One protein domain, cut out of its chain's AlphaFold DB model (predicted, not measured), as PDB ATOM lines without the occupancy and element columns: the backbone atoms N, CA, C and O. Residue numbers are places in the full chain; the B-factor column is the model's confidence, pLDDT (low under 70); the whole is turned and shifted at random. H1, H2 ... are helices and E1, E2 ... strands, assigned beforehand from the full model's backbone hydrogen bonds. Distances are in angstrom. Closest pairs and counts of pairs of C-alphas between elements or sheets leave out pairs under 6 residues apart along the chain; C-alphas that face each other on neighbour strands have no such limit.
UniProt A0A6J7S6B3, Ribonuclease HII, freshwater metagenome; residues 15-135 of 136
ATOM      1  N   ARG A  15      27.376  36.930   0.213       95.81
ATOM      2  CA  ARG A  15      26.200  36.243  -0.345       95.81
ATOM      3  C   ARG A  15      26.295  34.716  -0.260       95.81
ATOM      4  O   ARG A  15      25.371  34.062   0.202       95.81
ATOM      5  N   GLY A  16      27.430  34.136  -0.655       96.06
ATOM      6  CA  GLY A  16      27.610  32.681  -0.606       96.06
ATOM      7  C   GLY A  16      27.725  32.111   0.814       96.06
ATOM      8  O   GLY A  16      27.580  30.897   0.980       96.06
ATOM      9  N   ILE A  17      28.026  32.955   1.810       97.69
ATOM     10  CA  ILE A  17      27.933  32.625   3.237       97.69
ATOM     11  C   ILE A  17      26.476  32.695   3.684       97.69
ATOM     12  O   ILE A  17      26.027  31.758   4.337       97.69
ATOM     13  N   ASP A  18      25.749  33.747   3.309       96.69
ATOM     14  CA  ASP A  18      24.344  33.929   3.681       96.69
ATOM     15  C   ASP A  18      23.466  32.782   3.150       96.69
ATOM     16  O   ASP A  18      22.640  32.244   3.878       96.69
ATOM     17  N   GLU A  19      23.711  32.329   1.916       96.81
ATOM     18  CA  GLU A  19      22.953  31.243   1.274       96.81
ATOM     19  C   GLU A  19      23.201  29.856   1.899       96.81
ATOM     20  O   GLU A  19      22.329  28.990   1.867       96.81
ATOM     21  N   ARG A  20      24.402  29.596   2.435       95.50
ATOM     22  CA  ARG A  20      24.825  28.239   2.860       95.50
ATOM     23  C   ARG A  20      25.107  28.099   4.350       95.50
ATOM     24  O   ARG A  20      25.240  26.980   4.846       95.50
ATOM     25  N   GLY A  21      25.244  29.211   5.056       96.88
ATOM     26  CA  GLY A  21      25.753  29.280   6.418       96.88
ATOM     27  C   GLY A  21      27.286  29.313   6.492       96.88
ATOM     28  O   GLY A  21      28.008  28.732   5.670       96.88
ATOM     29  N   LEU A  22      27.791  29.982   7.534       94.81
ATOM     30  CA  LEU A  22      29.221  30.217   7.752       94.81
ATOM     31  C   LEU A  22      30.024  28.920   7.888       94.81
ATOM     32  O   LEU A  22      31.023  28.747   7.196       94.81
ATOM     33  N   HIS A  23      29.590  28.003   8.756       94.25
ATOM     34  CA  HIS A  23      30.354  26.788   9.050       94.25
ATOM     35  C   HIS A  23      30.524  25.897   7.808       94.25
ATOM     36  O   HIS A  23      31.643  25.516   7.465       94.25
ATOM     37  N   LYS A  24      29.432  25.653   7.069       95.25
ATOM     38  CA  LYS A  24      29.461  24.884   5.813       95.25
ATOM     39  C   LYS A  24      30.350  25.557   4.764       95.25
ATOM     40  O   LYS A  24      31.125  24.886   4.085       95.25
ATOM     41  N   THR A  25      30.279  26.884   4.661       96.25
ATOM     42  CA  THR A  25      31.097  27.654   3.715       96.25
ATOM     43  C   THR A  25      32.586  27.599   4.063       96.25
ATOM     44  O   THR A  25      33.407  27.412   3.164       96.25
ATOM     45  N   ASN A  26      32.937  27.696   5.349       94.56
ATOM     46  CA  ASN A  26      34.315  27.575   5.826       94.56
ATOM     47  C   ASN A  26      34.886  26.183   5.540       94.56
ATOM     48  O   ASN A  26      35.967  26.084   4.966       94.56
ATOM     49  N   LEU A  27      34.143  25.119   5.863       94.50
ATOM     50  CA  LEU A  27      34.554  23.742   5.569       94.50
ATOM     51  C   LEU A  27      34.776  23.513   4.072       94.50
ATOM     52  O   LEU A  27      35.782  22.926   3.684       94.50
ATOM     53  N   ALA A  28      33.876  24.010   3.221       95.12
ATOM     54  CA  ALA A  28      34.015  23.881   1.773       95.12
ATOM     55  C   ALA A  28      35.237  24.644   1.227       95.12
ATOM     56  O   ALA A  28      35.927  24.142   0.341       95.12
ATOM     57  N   ALA A  29      35.515  25.849   1.736       95.94
ATOM     58  CA  ALA A  29      36.687  26.628   1.334       95.94
ATOM     59  C   ALA A  29      37.997  25.976   1.802       95.94
ATOM     60  O   ALA A  29      38.946  25.871   1.024       95.94
ATOM     61  N   LEU A  30      38.028  25.493   3.047       95.56
ATOM     62  CA  LEU A  30      39.169  24.786   3.617       95.56
ATOM     63  C   LEU A  30      39.448  23.484   2.860       95.56
ATOM     64  O   LEU A  30      40.587  23.240   2.474       95.56
ATOM     65  N   ARG A  31      38.409  22.697   2.559       95.38
ATOM     66  CA  ARG A  31      38.521  21.497   1.722       95.38
ATOM     67  C   ARG A  31      39.143  21.810   0.364       95.38
ATOM     68  O   ARG A  31      40.068  21.120  -0.052       95.38
ATOM     69  N   GLU A  32      38.651  22.840  -0.323       95.81
ATOM     70  CA  GLU A  32      39.189  23.234  -1.629       95.81
ATOM     71  C   GLU A  32      40.668  23.639  -1.526       95.81
ATOM     72  O   GLU A  32      41.485  23.213  -2.344       95.81
ATOM     73  N   ALA A  33      41.036  24.419  -0.505       96.06
ATOM     74  CA  ALA A  33      42.421  24.820  -0.280       96.06
ATOM     75  C   ALA A  33      43.326  23.606  -0.017       96.06
ATOM     76  O   ALA A  33      44.404  23.509  -0.608       96.06
ATOM     77  N   LEU A  34      42.866  22.661   0.810       95.12
ATOM     78  CA  LEU A  34      43.597  21.441   1.142       95.12
ATOM     79  C   LEU A  34      43.802  20.541  -0.078       95.12
ATOM     80  O   LEU A  34      44.937  20.166  -0.349       95.12
ATOM     81  N   ILE A  35      42.756  20.267  -0.868       93.94
ATOM     82  CA  ILE A  35      42.869  19.472  -2.109       93.94
ATOM     83  C   ILE A  35      43.908  20.088  -3.049       93.94
ATOM     84  O   ILE A  35      44.718  19.394  -3.657       93.94
ATOM     85  N   ARG A  36      43.909  21.418  -3.162       95.12
ATOM     86  CA  ARG A  36      44.812  22.127  -4.067       95.12
ATOM     87  C   ARG A  36      46.239  22.222  -3.537       95.12
ATOM     88  O   ARG A  36      47.131  22.450  -4.345       95.12
ATOM     89  N   VAL A  37      46.490  22.105  -2.233       94.88
ATOM     90  CA  VAL A  37      47.852  22.190  -1.669       94.88
ATOM     91  C   VAL A  37      48.470  20.819  -1.381       94.88
ATOM     92  O   VAL A  37      49.696  20.693  -1.454       94.88
ATOM     93  N   ALA A  38      47.641  19.810  -1.098       94.31
ATOM     94  CA  ALA A  38      48.052  18.459  -0.744       94.31
ATOM     95  C   ALA A  38      48.840  17.764  -1.866       94.31
ATOM     96  O   ALA A  38      48.796  18.136  -3.043       94.31
ATOM     97  N   ARG A  39      49.618  16.756  -1.467       92.56
ATOM     98  CA  ARG A  39      50.452  15.926  -2.342       92.56
ATOM     99  C   ARG A  39      50.362  14.463  -1.889       92.56
ATOM    100  O   ARG A  39      50.066  14.220  -0.719       92.56
ATOM    101  N   PRO A  40      50.640  13.486  -2.769       93.56
ATOM    102  CA  PRO A  40      50.697  12.082  -2.369       93.56
ATOM    103  C   PRO A  40      51.620  11.874  -1.157       93.56
ATOM    104  O   PRO A  40      52.730  12.403  -1.127       93.56
ATOM    105  N   GLY A  41      51.136  11.143  -0.151       92.94
ATOM    106  CA  GLY A  41      51.881  10.830   1.075       92.94
ATOM    107  C   GLY A  41      52.015  11.965   2.101       92.94
ATOM    108  O   GLY A  41      52.748  11.800   3.072       92.94
ATOM    109  N   CYS A  42      51.353  13.117   1.923       94.19
ATOM    110  CA  CYS A  42      51.375  14.179   2.934       94.19
ATOM    111  C   CYS A  42      50.316  13.984   4.028       94.19
ATOM    112  O   CYS A  42      49.234  13.457   3.765       94.19
ATOM    113  N   VAL A  43      50.585  14.545   5.207       95.31
ATOM    114  CA  VAL A  43      49.591  14.747   6.269       95.31
ATOM    115  C   VAL A  43      49.159  16.211   6.281       95.31
ATOM    116  O   VAL A  43      49.994  17.113   6.367       95.31
ATOM    117  N   CYS A  44      47.854  16.457   6.209       96.00
ATOM    118  CA  CYS A  44      47.266  17.789   6.293       96.00
ATOM    119  C   CYS A  44      46.985  18.156   7.753       96.00
ATOM    120  O   CYS A  44      46.095  17.590   8.384       96.00
ATOM    121  N   LEU A  45      47.733  19.118   8.292       96.38
ATOM    122  CA  LEU A  45      47.463  19.685   9.614       96.38
ATOM    123  C   LEU A  45      46.420  20.799   9.486       96.38
ATOM    124  O   LEU A  45      46.572  21.692   8.652       96.38
ATOM    125  N   ILE A  46      45.368  20.735  10.298       95.94
ATOM    126  CA  ILE A  46      44.205  21.621  10.214       95.94
ATOM    127  C   ILE A  46      43.942  22.219  11.592       95.94
ATOM    128  O   ILE A  46      43.896  21.479  12.569       95.94
ATOM    129  N   ASP A  47      43.743  23.531  11.674       96.31
ATOM    130  CA  ASP A  47      43.359  24.172  12.932       96.31
ATOM    131  C   ASP A  47      41.884  23.907  13.269       96.31
ATOM    132  O   ASP A  47      40.992  24.095  12.435       96.31
ATOM    133  N   GLY A  48      41.620  23.476  14.499       91.75
ATOM    134  CA  GLY A  48      40.276  23.235  15.008       91.75
ATOM    135  C   GLY A  48      39.731  21.852  14.654       91.75
ATOM    136  O   GLY A  48      39.956  20.898  15.393       91.75
ATOM    137  N   PHE A  49      38.953  21.746  13.571       87.94
ATOM    138  CA  PHE A  49      38.162  20.550  13.244       87.94
ATOM    139  C   PHE A  49      38.521  19.934  11.890       87.94
ATOM    140  O   PHE A  49      38.952  20.611  10.959       87.94
ATOM    141  N   GLY A  50      38.310  18.619  11.784       90.50
ATOM    142  CA  GLY A  50      38.556  17.862  10.560       90.50
ATOM    143  C   GLY A  50      37.612  18.254   9.424       90.50
ATOM    144  O   GLY A  50      36.466  18.658   9.636       90.50
ATOM    145  N   VAL A  51      38.094  18.099   8.194       92.31
ATOM    146  CA  VAL A  51      37.321  18.321   6.975       92.31
ATOM    147  C   VAL A  51      36.686  16.998   6.536       92.31
ATOM    148  O   VAL A  51      37.406  16.031   6.280       92.31
ATOM    149  N   PRO A  52      35.350  16.920   6.407       89.06
ATOM    150  CA  PRO A  52      34.686  15.679   6.031       89.06
ATOM    151  C   PRO A  52      35.030  15.272   4.594       89.06
ATOM    152  O   PRO A  52      35.279  16.129   3.743       89.06
ATOM    153  N   ALA A  53      34.980  13.962   4.325       86.62
ATOM    154  CA  ALA A  53      35.146  13.332   3.010       86.62
ATOM    155  C   ALA A  53      36.442  13.710   2.255       86.62
ATOM    156  O   ALA A  53      36.409  13.857   1.037       86.62
ATOM    157  N   PHE A  54      37.553  13.935   2.951       88.50
ATOM    158  CA  PHE A  54      38.829  14.363   2.369       88.50
ATOM    159  C   PHE A  54      39.808  13.181   2.243       88.50
ATOM    160  O   PHE A  54      39.941  12.401   3.180       88.50
ATOM    161  N   GLU A  55      40.456  13.039   1.083       88.38
ATOM    162  CA  GLU A  55      41.177  11.814   0.678       88.38
ATOM    163  C   GLU A  55      42.585  11.674   1.276       88.38
ATOM    164  O   GLU A  55      43.131  10.575   1.320       88.38
ATOM    165  N   HIS A  56      43.186  12.774   1.730       92.44
ATOM    166  CA  HIS A  56      44.510  12.744   2.347       92.44
ATOM    167  C   HIS A  56      44.408  12.542   3.858       92.44
ATOM    168  O   HIS A  56      43.445  12.989   4.489       92.44
ATOM    169  N   GLU A  57      45.446  11.940   4.451       95.19
ATOM    170  CA  GLU A  57      45.578  11.898   5.907       95.19
ATOM    171  C   GLU A  57      45.496  13.326   6.451       95.19
ATOM    172  O   GLU A  57      46.153  14.246   5.954       95.19
ATOM    173  N   GLN A  58      44.668  13.513   7.473       95.38
ATOM    174  CA  GLN A  58      44.467  14.802   8.111       95.38
ATOM    175  C   GLN A  58      44.533  14.668   9.624       95.38
ATOM    176  O   GLN A  58      44.132  13.654  10.194       95.38
ATOM    177  N   ARG A  59      45.017  15.724  10.275       96.12
ATOM    178  CA  ARG A  59      45.043  15.843  11.731       96.12
ATOM    179  C   ARG A  59      44.488  17.202  12.113       96.12
ATOM    180  O   ARG A  59      45.064  18.233  11.770       96.12
ATOM    181  N   ALA A  60      43.357  17.172  12.804       95.62
ATOM    182  CA  ALA A  60      42.782  18.348  13.428       95.62
ATOM    183  C   ALA A  60      43.563  18.664  14.711       95.62
ATOM    184  O   ALA A  60      43.791  17.779  15.534       95.62
ATOM    185  N   VAL A  61      44.001  19.910  14.856       96.62
ATOM    186  CA  VAL A  61      44.812  20.393  15.972       96.62
ATOM    187  C   VAL A  61      44.098  21.602  16.557       96.62
ATOM    188  O   VAL A  61      44.000  22.637  15.909       96.62
ATOM    189  N   VAL A  62      43.571  21.474  17.771       95.56
ATOM    190  CA  VAL A  62      42.912  22.590  18.461       95.56
ATOM    191  C   VAL A  62      43.972  23.602  18.901       95.56
ATOM    192  O   VAL A  62      44.920  23.220  19.587       95.56
ATOM    193  N   GLY A  63      43.823  24.872  18.509       93.88
ATOM    194  CA  GLY A  63      44.835  25.906  18.772       93.88
ATOM    195  C   GLY A  63      46.118  25.658  17.976       93.88
ATOM    196  O   GLY A  63      47.228  25.838  18.477       93.88
ATOM    197  N   GLY A  64      45.971  25.138  16.757       94.88
ATOM    198  CA  GLY A  64      47.083  24.635  15.963       94.88
ATOM    199  C   GLY A  64      48.060  25.720  15.516       94.88
ATOM    200  O   GLY A  64      49.218  25.411  15.239       94.88
ATOM    201  N   ASP A  65      47.634  26.980  15.474       93.50
ATOM    202  CA  ASP A  65      48.482  28.127  15.152       93.50
ATOM    203  C   ASP A  65      49.572  28.382  16.207       93.50
ATOM    204  O   ASP A  65      50.677  28.789  15.851       93.50
ATOM    205  N   GLY A  66      49.317  28.057  17.476       95.75
ATOM    206  CA  GLY A  66      50.318  28.074  18.547       95.75
ATOM    207  C   GLY A  66      51.218  26.832  18.598       95.75
ATOM    208  O   GLY A  66      52.232  26.842  19.294       95.75
ATOM    209  N   LEU A  67      50.864  25.761  17.878       96.62
ATOM    210  CA  LEU A  67      51.487  24.434  18.016       96.62
ATOM    211  C   LEU A  67      52.188  23.934  16.743       96.62
ATOM    212  O   LEU A  67      53.009  23.021  16.804       96.62
ATOM    213  N   SER A  68      51.873  24.499  15.578       96.38
ATOM    214  CA  SER A  68      52.381  24.051  14.282       96.38
ATOM    215  C   SER A  68      52.788  25.226  13.407       96.38
ATOM    216  O   SER A  68      51.961  26.050  13.018       96.38
ATOM    217  N   ALA A  69      54.056  25.244  12.988       94.50
ATOM    218  CA  ALA A  69      54.576  26.265  12.079       94.50
ATOM    219  C   ALA A  69      53.829  26.303  10.730       94.50
ATOM    220  O   ALA A  69      53.673  27.370  10.139       94.50
ATOM    221  N   ALA A  70      53.340  25.155  10.244       94.19
ATOM    222  CA  ALA A  70      52.570  25.088   9.002       94.19
ATOM    223  C   ALA A  70      51.181  25.729   9.157       94.19
ATOM    224  O   ALA A  70      50.753  26.476   8.275       94.19
ATOM    225  N   ILE A  71      50.506  25.475  10.285       96.62
ATOM    226  CA  ILE A  71      49.212  26.094  10.593       96.62
ATOM    227  C   ILE A  71      49.402  27.597  10.818       96.62
ATOM    228  O   ILE A  71      48.707  28.388  10.186       96.62
ATOM    229  N   ALA A  72      50.396  28.002  11.613       96.62
ATOM    230  CA  ALA A  72      50.723  29.409  11.841       96.62
ATOM    231  C   ALA A  72      50.969  30.165  10.524       96.62
ATOM    232  O   ALA A  72      50.399  31.233  10.292       96.62
ATOM    233  N   ALA A  73      51.762  29.587   9.614       96.19
ATOM    234  CA  ALA A  73      52.017  30.172   8.301       96.19
ATOM    235  C   ALA A  73      50.731  30.313   7.467       96.19
ATOM    236  O   ALA A  73      50.515  31.358   6.846       96.19
ATOM    237  N   ALA A  74      49.856  29.302   7.468       96.56
ATOM    238  CA  ALA A  74      48.567  29.367   6.783       96.56
ATOM    239  C   ALA A  74      47.646  30.448   7.382       96.56
ATOM    240  O   ALA A  74      47.050  31.221   6.627       96.56
ATOM    241  N   SER A  75      47.587  30.563   8.713       97.25
ATOM    242  CA  SER A  75      46.817  31.591   9.425       97.25
ATOM    243  C   SER A  75      47.297  33.003   9.088       97.25
ATOM    244  O   SER A  75      46.477  33.877   8.797       97.25
ATOM    245  N   ILE A  76      48.617  33.223   9.022       97.56
ATOM    246  CA  ILE A  76      49.208  34.502   8.595       97.56
ATOM    247  C   ILE A  76      48.797  34.832   7.158       97.56
ATOM    248  O   ILE A  76      48.310  35.933   6.894       97.56
ATOM    249  N   VAL A  77      48.948  33.885   6.225       97.75
ATOM    250  CA  VAL A  77      48.553  34.087   4.823       97.75
ATOM    251  C   VAL A  77      47.068  34.428   4.721       97.75
ATOM    252  O   VAL A  77      46.709  35.380   4.024       97.75
ATOM    253  N   ALA A  78      46.203  33.694   5.421       97.69
ATOM    254  CA  ALA A  78      44.763  33.924   5.410       97.69
ATOM    255  C   ALA A  78      44.408  35.317   5.956       97.69
ATOM    256  O   ALA A  78      43.687  36.072   5.298       97.69
ATOM    257  N   LYS A  79      44.960  35.686   7.118       97.44
ATOM    258  CA  LYS A  79      44.714  36.975   7.778       97.44
ATOM    259  C   LYS A  79      45.189  38.147   6.927       97.44
ATOM    260  O   LYS A  79      44.395  39.033   6.621       97.44
ATOM    261  N   VAL A  80      46.442  38.119   6.475       98.31
ATOM    262  CA  VAL A  80      47.022  39.196   5.660       98.31
ATOM    263  C   VAL A  80      46.278  39.338   4.332       98.31
ATOM    264  O   VAL A  80      46.022  40.455   3.883       98.31
ATOM    265  N   THR A  81      45.880  38.227   3.704       98.38
ATOM    266  CA  THR A  81      45.103  38.277   2.457       98.38
ATOM    267  C   THR A  81      43.724  38.897   2.679       98.38
ATOM    268  O   THR A  81      43.309  39.760   1.902       98.38
ATOM    269  N   ARG A  82      43.027  38.504   3.754       98.19
ATOM    270  CA  ARG A  82      41.725  39.072   4.124       98.19
ATOM    271  C   ARG A  82      41.831  40.565   4.419       98.19
ATOM    272  O   ARG A  82      41.026  41.336   3.909       98.19
ATOM    273  N   ASP A  83      42.807  40.975   5.217       98.19
ATOM    274  CA  ASP A  83      42.943  42.373   5.623       98.19
ATOM    275  C   ASP A  83      43.257  43.264   4.414       98.19
ATOM    276  O   ASP A  83      42.600  44.285   4.228       98.19
ATOM    277  N   ARG A  84      44.133  42.824   3.498       98.38
ATOM    278  CA  ARG A  84      44.375  43.516   2.214       98.38
ATOM    279  C   ARG A  84      43.122  43.620   1.339       98.38
ATOM    280  O   ARG A  84      42.961  44.593   0.606       98.38
ATOM    281  N   LEU A  85      42.241  42.616   1.361       97.44
ATOM    282  CA  LEU A  85      40.954  42.690   0.663       97.44
ATOM    283  C   LEU A  85      40.044  43.744   1.298       97.44
ATOM    284  O   LEU A  85      39.425  44.514   0.575       97.44
ATOM    285  N   MET A  86      40.000  43.809   2.625       98.12
ATOM    286  CA  MET A  86      39.166  44.771   3.342       98.12
ATOM    287  C   MET A  86      39.683  46.215   3.238       98.12
ATOM    288  O   MET A  86      38.870  47.130   3.170       98.12
ATOM    289  N   VAL A  87      41.002  46.429   3.143       98.38
ATOM    290  CA  VAL A  87      41.584  47.747   2.818       98.38
ATOM    291  C   VAL A  87      41.108  48.223   1.449       98.38
ATOM    292  O   VAL A  87      40.517  49.293   1.355       98.38
ATOM    293  N   ARG A  88      41.246  47.386   0.413       98.19
ATOM    294  CA  ARG A  88      40.747  47.705  -0.937       98.19
ATOM    295  C   ARG A  88      39.233  47.894  -0.980       98.19
ATOM    296  O   ARG A  88      38.730  48.733  -1.714       98.19
ATOM    297  N   ALA A  89      38.489  47.129  -0.184       97.50
ATOM    298  CA  ALA A  89      37.058  47.350  -0.028       97.50
ATOM    299  C   ALA A  89      36.758  48.716   0.599       97.50
ATOM    300  O   ALA A  89      35.801  49.355   0.190       97.50
ATOM    301  N   GLY A  90      37.572  49.177   1.552       97.75
ATOM    302  CA  GLY A  90      37.468  50.521   2.121       97.75
ATOM    303  C   GLY A  90      37.706  51.627   1.094       97.75
ATOM    304  O   GLY A  90      37.049  52.652   1.163       97.75
ATOM    305  N   GLU A  91      38.571  51.407   0.104       97.69
ATOM    306  CA  GLU A  91      38.763  52.356  -1.005       97.69
ATOM    307  C   GLU A  91      37.522  52.431  -1.914       97.69
ATOM    308  O   GLU A  91      37.156  53.503  -2.383       97.69
ATOM    309  N   GLN A  92      36.850  51.296  -2.144       97.50
ATOM    310  CA  GLN A  92      35.661  51.209  -3.009       97.50
ATOM    311  C   GLN A  92      34.351  51.578  -2.292       97.50
ATOM    312  O   GLN A  92      33.393  52.006  -2.929       97.50
ATOM    313  N   LEU A  93      34.297  51.380  -0.975       96.94
ATOM    314  CA  LEU A  93      33.142  51.593  -0.101       96.94
ATOM    315  C   LEU A  93      33.570  52.478   1.089       96.94
ATOM    316  O   LEU A  93      33.582  52.004   2.232       96.94
ATOM    317  N   PRO A  94      33.939  53.752   0.838       96.31
ATOM    318  CA  PRO A  94      34.617  54.608   1.818       96.31
ATOM    319  C   PRO A  94      33.794  54.869   3.082       96.31
ATOM    320  O   PRO A  94      34.352  54.941   4.176       96.31
ATOM    321  N   ASN A  95      32.469  54.909   2.954       97.25
ATOM    322  CA  ASN A  95      31.556  55.246   4.044       97.25
ATOM    323  C   ASN A  95      31.518  54.190   5.165       97.25
ATOM    324  O   ASN A  95      31.141  54.493   6.290       97.25
ATOM    325  N   TRP A  96      31.922  52.943   4.892       97.00
ATOM    326  CA  TRP A  96      31.792  51.846   5.860       97.00
ATOM    327  C   TRP A  96      33.037  51.573   6.694       97.00
ATOM    328  O   TRP A  96      32.988  50.666   7.511       97.00
ATOM    329  N   GLY A  97      34.154  52.281   6.490       96.81
ATOM    330  CA  GLY A  97      35.348  52.137   7.341       96.81
ATOM    331  C   GLY A  97      36.088  50.792   7.235       96.81
ATOM    332  O   GLY A  97      36.911  50.456   8.095       96.81
ATOM    333  N   PHE A  98      35.845  50.011   6.173       98.12
ATOM    334  CA  PHE A  98      36.358  48.641   6.038       98.12
ATOM    335  C   PHE A  98      37.880  48.503   6.133       98.12
ATOM    336  O   PHE A  98      38.350  47.473   6.619       98.12
ATOM    337  N   GLY A  99      38.647  49.520   5.740       97.06
ATOM    338  CA  GLY A  99      40.106  49.492   5.850       97.06
ATOM    339  C   GLY A  99      40.641  49.561   7.283       97.06
ATOM    340  O   GLY A  99      41.775  49.157   7.509       97.06
ATOM    341  N   ALA A 100      39.834  50.017   8.248       96.69
ATOM    342  CA  ALA A 100      40.251  50.161   9.642       96.69
ATOM    343  C   ALA A 100      39.816  48.973  10.509       96.69
ATOM    344  O   ALA A 100      40.628  48.360  11.198       96.69
ATOM    345  N   HIS A 101      38.527  48.621  10.481       97.00
ATOM    346  CA  HIS A 101      37.990  47.539  11.318       97.00
ATOM    347  C   HIS A 101      37.816  46.220  10.566       97.00
ATOM    348  O   HIS A 101      37.321  45.255  11.144       97.00
ATOM    349  N   PHE A 102      38.157  46.152   9.277       97.31
ATOM    350  CA  PHE A 102      38.122  44.926   8.474       97.31
ATOM    351  C   PHE A 102      36.785  44.172   8.541       97.31
ATOM    352  O   PHE A 102      36.756  42.942   8.520       97.31
ATOM    353  N   GLY A 103      35.667  44.884   8.690       94.94
ATOM    354  CA  GLY A 103      34.329  44.295   8.830       94.94
ATOM    355  C   GLY A 103      34.018  43.618  10.178       94.94
ATOM    356  O   GLY A 103      32.964  43.000  10.300       94.94
ATOM    357  N   TYR A 104      34.884  43.709  11.196       95.31
ATOM    358  CA  TYR A 104      34.535  43.294  12.564       95.31
ATOM    359  C   TYR A 104      33.465  44.221  13.160       95.31
ATOM    360  O   TYR A 104      33.391  45.394  12.795       95.31
ATOM    361  N   SER A 105      32.638  43.711  14.081       93.25
ATOM    362  CA  SER A 105      31.554  44.472  14.731       93.25
ATOM    363  C   SER A 105      32.096  45.434  15.800       93.25
ATOM    364  O   SER A 105      31.857  45.284  16.998       93.25
ATOM    365  N   THR A 106      32.890  46.411  15.370       95.75
ATOM    366  CA  THR A 106      33.368  47.514  16.211       95.75
ATOM    367  C   THR A 106      32.277  48.575  16.365       95.75
ATOM    368  O   THR A 106      31.310  48.596  15.601       95.75
ATOM    369  N   ALA A 107      32.423  49.477  17.339       95.31
ATOM    370  CA  ALA A 107      31.502  50.605  17.488       95.31
ATOM    371  C   ALA A 107      31.446  51.470  16.216       95.31
ATOM    372  O   ALA A 107      30.354  51.789  15.755       95.31
ATOM    373  N   ALA A 108      32.604  51.747  15.604       96.44
ATOM    374  CA  ALA A 108      32.700  52.496  14.353       96.44
ATOM    375  C   ALA A 108      31.959  51.805  13.198       96.44
ATOM    376  O   ALA A 108      31.205  52.448  12.478       96.44
ATOM    377  N   HIS A 109      32.104  50.481  13.061       96.81
ATOM    378  CA  HIS A 109      31.414  49.742  12.003       96.81
ATOM    379  C   HIS A 109      29.891  49.768  12.183       96.81
ATOM    380  O   HIS A 109      29.156  49.959  11.220       96.81
ATOM    381  N   ARG A 110      29.407  49.605  13.423       95.19
ATOM    382  CA  ARG A 110      27.970  49.695  13.715       95.19
ATOM    383  C   ARG A 110      27.422  51.088  13.422       95.19
ATOM    384  O   ARG A 110      26.364  51.177  12.817       95.19
ATOM    385  N   ALA A 111      28.143  52.142  13.804       95.44
ATOM    386  CA  ALA A 111      27.750  53.517  13.498       95.44
ATOM    387  C   ALA A 111      27.630  53.742  11.983       95.44
ATOM    388  O   ALA A 111      26.596  54.214  11.526       95.44
ATOM    389  N   ALA A 112      28.616  53.292  11.202       96.62
ATOM    390  CA  ALA A 112      28.578  53.404   9.746       96.62
ATOM    391  C   ALA A 112      27.407  52.633   9.108       96.62
ATOM    392  O   ALA A 112      26.812  53.104   8.145       96.62
ATOM    393  N   ILE A 113      27.045  51.463   9.649       96.44
ATOM    394  CA  ILE A 113      25.858  50.715   9.203       96.44
ATOM    395  C   ILE A 113      24.574  51.499   9.505       96.44
ATOM    396  O   ILE A 113      23.694  51.562   8.655       96.44
ATOM    397  N   LEU A 114      24.459  52.095  10.695       94.81
ATOM    398  CA  LEU A 114      23.286  52.894  11.067       94.81
ATOM    399  C   LEU A 114      23.149  54.159  10.211       94.81
ATOM    400  O   LEU A 114      22.037  54.554   9.884       94.81
ATOM    401  N   GLU A 115      24.271  54.774   9.843       96.31
ATOM    402  CA  GLU A 115      24.303  56.006   9.055       96.31
ATOM    403  C   GLU A 115      24.087  55.761   7.554       96.31
ATOM    404  O   GLU A 115      23.345  56.493   6.901       96.31
ATOM    405  N   HIS A 116      24.723  54.730   6.993       96.12
ATOM    406  CA  HIS A 116      24.782  54.507   5.544       96.12
ATOM    407  C   HIS A 116      24.006  53.272   5.068       96.12
ATOM    408  O   HIS A 116      23.990  52.973   3.873       96.12
ATOM    409  N   GLY A 117      23.378  52.534   5.983       95.19
ATOM    410  CA  GLY A 117      22.749  51.250   5.697       95.19
ATOM    411  C   GLY A 117      23.763  50.123   5.477       95.19
ATOM    412  O   GLY A 117      24.956  50.231   5.777       95.19
ATOM    413  N   VAL A 118      23.290  48.994   4.946       95.25
ATOM    414  CA  VAL A 118      24.137  47.827   4.657       95.25
ATOM    415  C   VAL A 118      24.789  47.927   3.276       95.25
ATOM    416  O   VAL A 118      24.149  48.227   2.276       95.25
ATOM    417  N   SER A 119      26.084  47.629   3.209       95.62
ATOM    418  CA  SER A 119      26.821  47.434   1.952       95.62
ATOM    419  C   SER A 119      26.732  45.992   1.417       95.62
ATOM    420  O   SER A 119      26.472  45.071   2.196       95.62
ATOM    421  N   PRO A 120      27.097  45.742   0.142       94.56
ATOM    422  CA  PRO A 120      27.148  44.393  -0.442       94.56
ATOM    423  C   PRO A 120      28.117  43.402   0.231       94.56
ATOM    424  O   PRO A 120      28.093  42.210  -0.080       94.56
ATOM    425  N   LEU A 121      29.013  43.876   1.109       96.31
ATOM    426  CA  LEU A 121      29.953  43.025   1.853       96.31
ATOM    427  C   LEU A 121      29.414  42.568   3.212       96.31
ATOM    428  O   LEU A 121      30.035  41.716   3.859       96.31
ATOM    429  N   HIS A 122      28.278  43.111   3.646       96.50
ATOM    430  CA  HIS A 122      27.606  42.657   4.853       96.50
ATOM    431  C   HIS A 122      26.999  41.274   4.642       96.50
ATOM    432  O   HIS A 122      26.512  40.936   3.568       96.50
ATOM    433  N   ARG A 123      27.076  40.462   5.694       95.50
ATOM    434  CA  ARG A 123      26.495  39.120   5.743       95.50
ATOM    435  C   ARG A 123      25.147  39.231   6.416       95.50
ATOM    436  O   ARG A 123      25.106  39.383   7.637       95.50
ATOM    437  N   MET A 124      24.081  39.222   5.634       94.38
ATOM    438  CA  MET A 124      22.733  39.494   6.125       94.38
ATOM    439  C   MET A 124      22.183  38.352   6.982       94.38
ATOM    440  O   MET A 124      21.304  38.575   7.805       94.38
ATOM    441  N   SER A 125      22.747  37.144   6.877       93.38
ATOM    442  CA  SER A 125      22.348  36.007   7.712       93.38
ATOM    443  C   SER A 125      22.913  36.069   9.139       93.38
ATOM    444  O   SER A 125      22.679  35.155   9.932       93.38
ATOM    445  N   PHE A 126      23.742  37.065   9.468       91.44
ATOM    446  CA  PHE A 126      24.343  37.203  10.794       91.44
ATOM    447  C   PHE A 126      23.392  37.965  11.720       91.44
ATOM    448  O   PHE A 126      22.870  39.014  11.355       91.44
ATOM    449  N   GLN A 127      23.243  37.494  12.959       86.19
ATOM    450  CA  GLN A 127      22.473  38.185  13.998       86.19
ATOM    451  C   GLN A 127      23.259  39.383  14.558       86.19
ATOM    452  O   GLN A 127      23.798  39.342  15.662       86.19
ATOM    453  N   SER A 128      23.383  40.445  13.761       84.31
ATOM    454  CA  SER A 128      24.029  41.695  14.165       84.31
ATOM    455  C   SER A 128      23.009  42.666  14.751       84.31
ATOM    456  O   SER A 128      22.010  42.982  14.106       84.31
ATOM    457  N   THR A 129      23.307  43.228  15.925       81.31
ATOM    458  CA  THR A 129      22.489  44.282  16.550       81.31
ATOM    459  C   THR A 129      22.293  45.486  15.627       81.31
ATOM    460  O   THR A 129      21.217  46.070  15.609       81.31
ATOM    461  N   ALA A 130      23.299  45.835  14.815       81.12
ATOM    462  CA  ALA A 130      23.191  46.965  13.892       81.12
ATOM    463  C   ALA A 130      22.153  46.723  12.783       81.12
ATOM    464  O   ALA A 130      21.468  47.657  12.389       81.12
ATOM    465  N   TYR A 131      21.990  45.483  12.307       86.50
ATOM    466  CA  TYR A 131      20.962  45.178  11.302       86.50
ATOM    467  C   TYR A 131      19.560  45.228  11.908       86.50
ATOM    468  O   TYR A 131      18.644  45.761  11.297       86.50
ATOM    469  N   GLN A 132      19.414  44.726  13.138       83.50
ATOM    470  CA  GLN A 132      18.146  44.760  13.868       83.50
ATOM    471  C   GLN A 132      17.676  46.199  14.123       83.50
ATOM    472  O   GLN A 132      16.490  46.487  14.026       83.50
ATOM    473  N   GLN A 133      18.611  47.113  14.401       80.81
ATOM    474  CA  GLN A 133      18.330  48.542  14.584       80.81
ATOM    475  C   GLN A 133      17.925  49.256  13.287       80.81
ATOM    476  O   GLN A 133      17.237  50.269  13.354       80.81
ATOM    477  N   LEU A 134      18.312  48.723  12.124       77.94
ATOM    478  CA  LEU A 134      17.851  49.204  10.819       77.94
ATOM    479  C   LEU A 134      16.455  48.673  10.434       77.94
ATOM    480  O   LEU A 134      15.940  49.075   9.396       77.94
ATOM    481  N   ALA A 135      15.852  47.789  11.243       70.38
ATOM    482  CA  ALA A 135      14.577  47.114  10.963       70.38
ATOM    483  C   ALA A 135      14.530  46.389   9.595       70.38
ATOM    484  O   ALA A 135      13.491  46.381   8.933       70.38
TER     485      ALA A 135
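What this domain is: This is residues 15 to 135 of the 136 residues of the protein "Ribonuclease HII" of freshwater metagenome (UniProt A0A6J7S6B3). This is a loose, open frame: the long helix H3 makes one long side, and H2, with the short H1 before it, lies across a gap from H3. A small pair of strands, E1 and E2, sits at one end of the length, and the short helices H4, H5 and H6 gather at the other. The printed part has 121 residues with six named helices and two named strands, in the order H1, H2, E1, E2, H3, H4, H5, H6. The sheet has the order E1, E2 and is parallel, and the class is mostly helix. The whole is loose, with a radius of gyration of the C-alphas of 17.3 A, and its outline is a rod spanning 53 by 25 by 23 A.

Where its parts are: H1 is residues 15 to 18, beginning at C-alpha 15 at (26.200, 36.243, -0.345), 5.0 A long. H2, residues 22 to 37, is 22.4 A long. E1 is residues 43 to 47, 13.1 A, and E2 is residues 57 to 61, 13.2 A. H3, residues 69 to 92, measures 34.8 A from C-alpha 69 at (54.576, 26.265, 12.079) to C-alpha 92 at (35.661, 51.209, -3.009). H4 is residues 98 to 101, 5.6 A; H5 is residues 107 to 116, 14.2 A; H6 is residues 129 to 133, 6.3 A, ending at C-alpha 133 at (18.330, 48.542, 14.584).

How they stand to each other: H1 and H2 are close but not clearly touching; their closest C-alphas, Ile 17 and Thr 25, are 5.9 A apart. The closest C-alphas of H2 and E1 are Leu 34 and Cys 44, 7.3 A. E1 and E2 are parallel neighbours at 26 degrees, with N 44 and O 57 at 2.8 A and N 59 and O 44 at 2.9 A, both within hydrogen-bond range. The closest C-alphas of E1 and H3 are Asp 47 and Ile 71, 6.6 A. H2 and H3 are apart. H3 touches H4 with residues 83 to 91 alone, closest at the C-alphas of Val 87 and Gly 99, 3.8 A. H4 and H5 only just touch, with 3 pairs of C-alphas within 8 A, the closest being His 101 and His 109, 7.0 A. H5 touches H6, closest at the C-alphas of Arg 110 and Ala 130, 5.5 A. In H2, H3, H5 and H6 every O i to N i+4 pair is within hydrogen-bond range; H1 and H4 are too short for such a pair, and of their single O i to N i+3 pairs the one in H1 is within range and the one in H4 is not.

The domain as a whole: The two C-alphas farthest apart, those of Gly 41 and Glu 115, are 53.5 A apart. The printed part has no cut. The link from H5 to H6, residues 117 to 128, is long. The mean pLDDT of the printed part is 94.4, that of H6 is 83, and no printed residue is under 70.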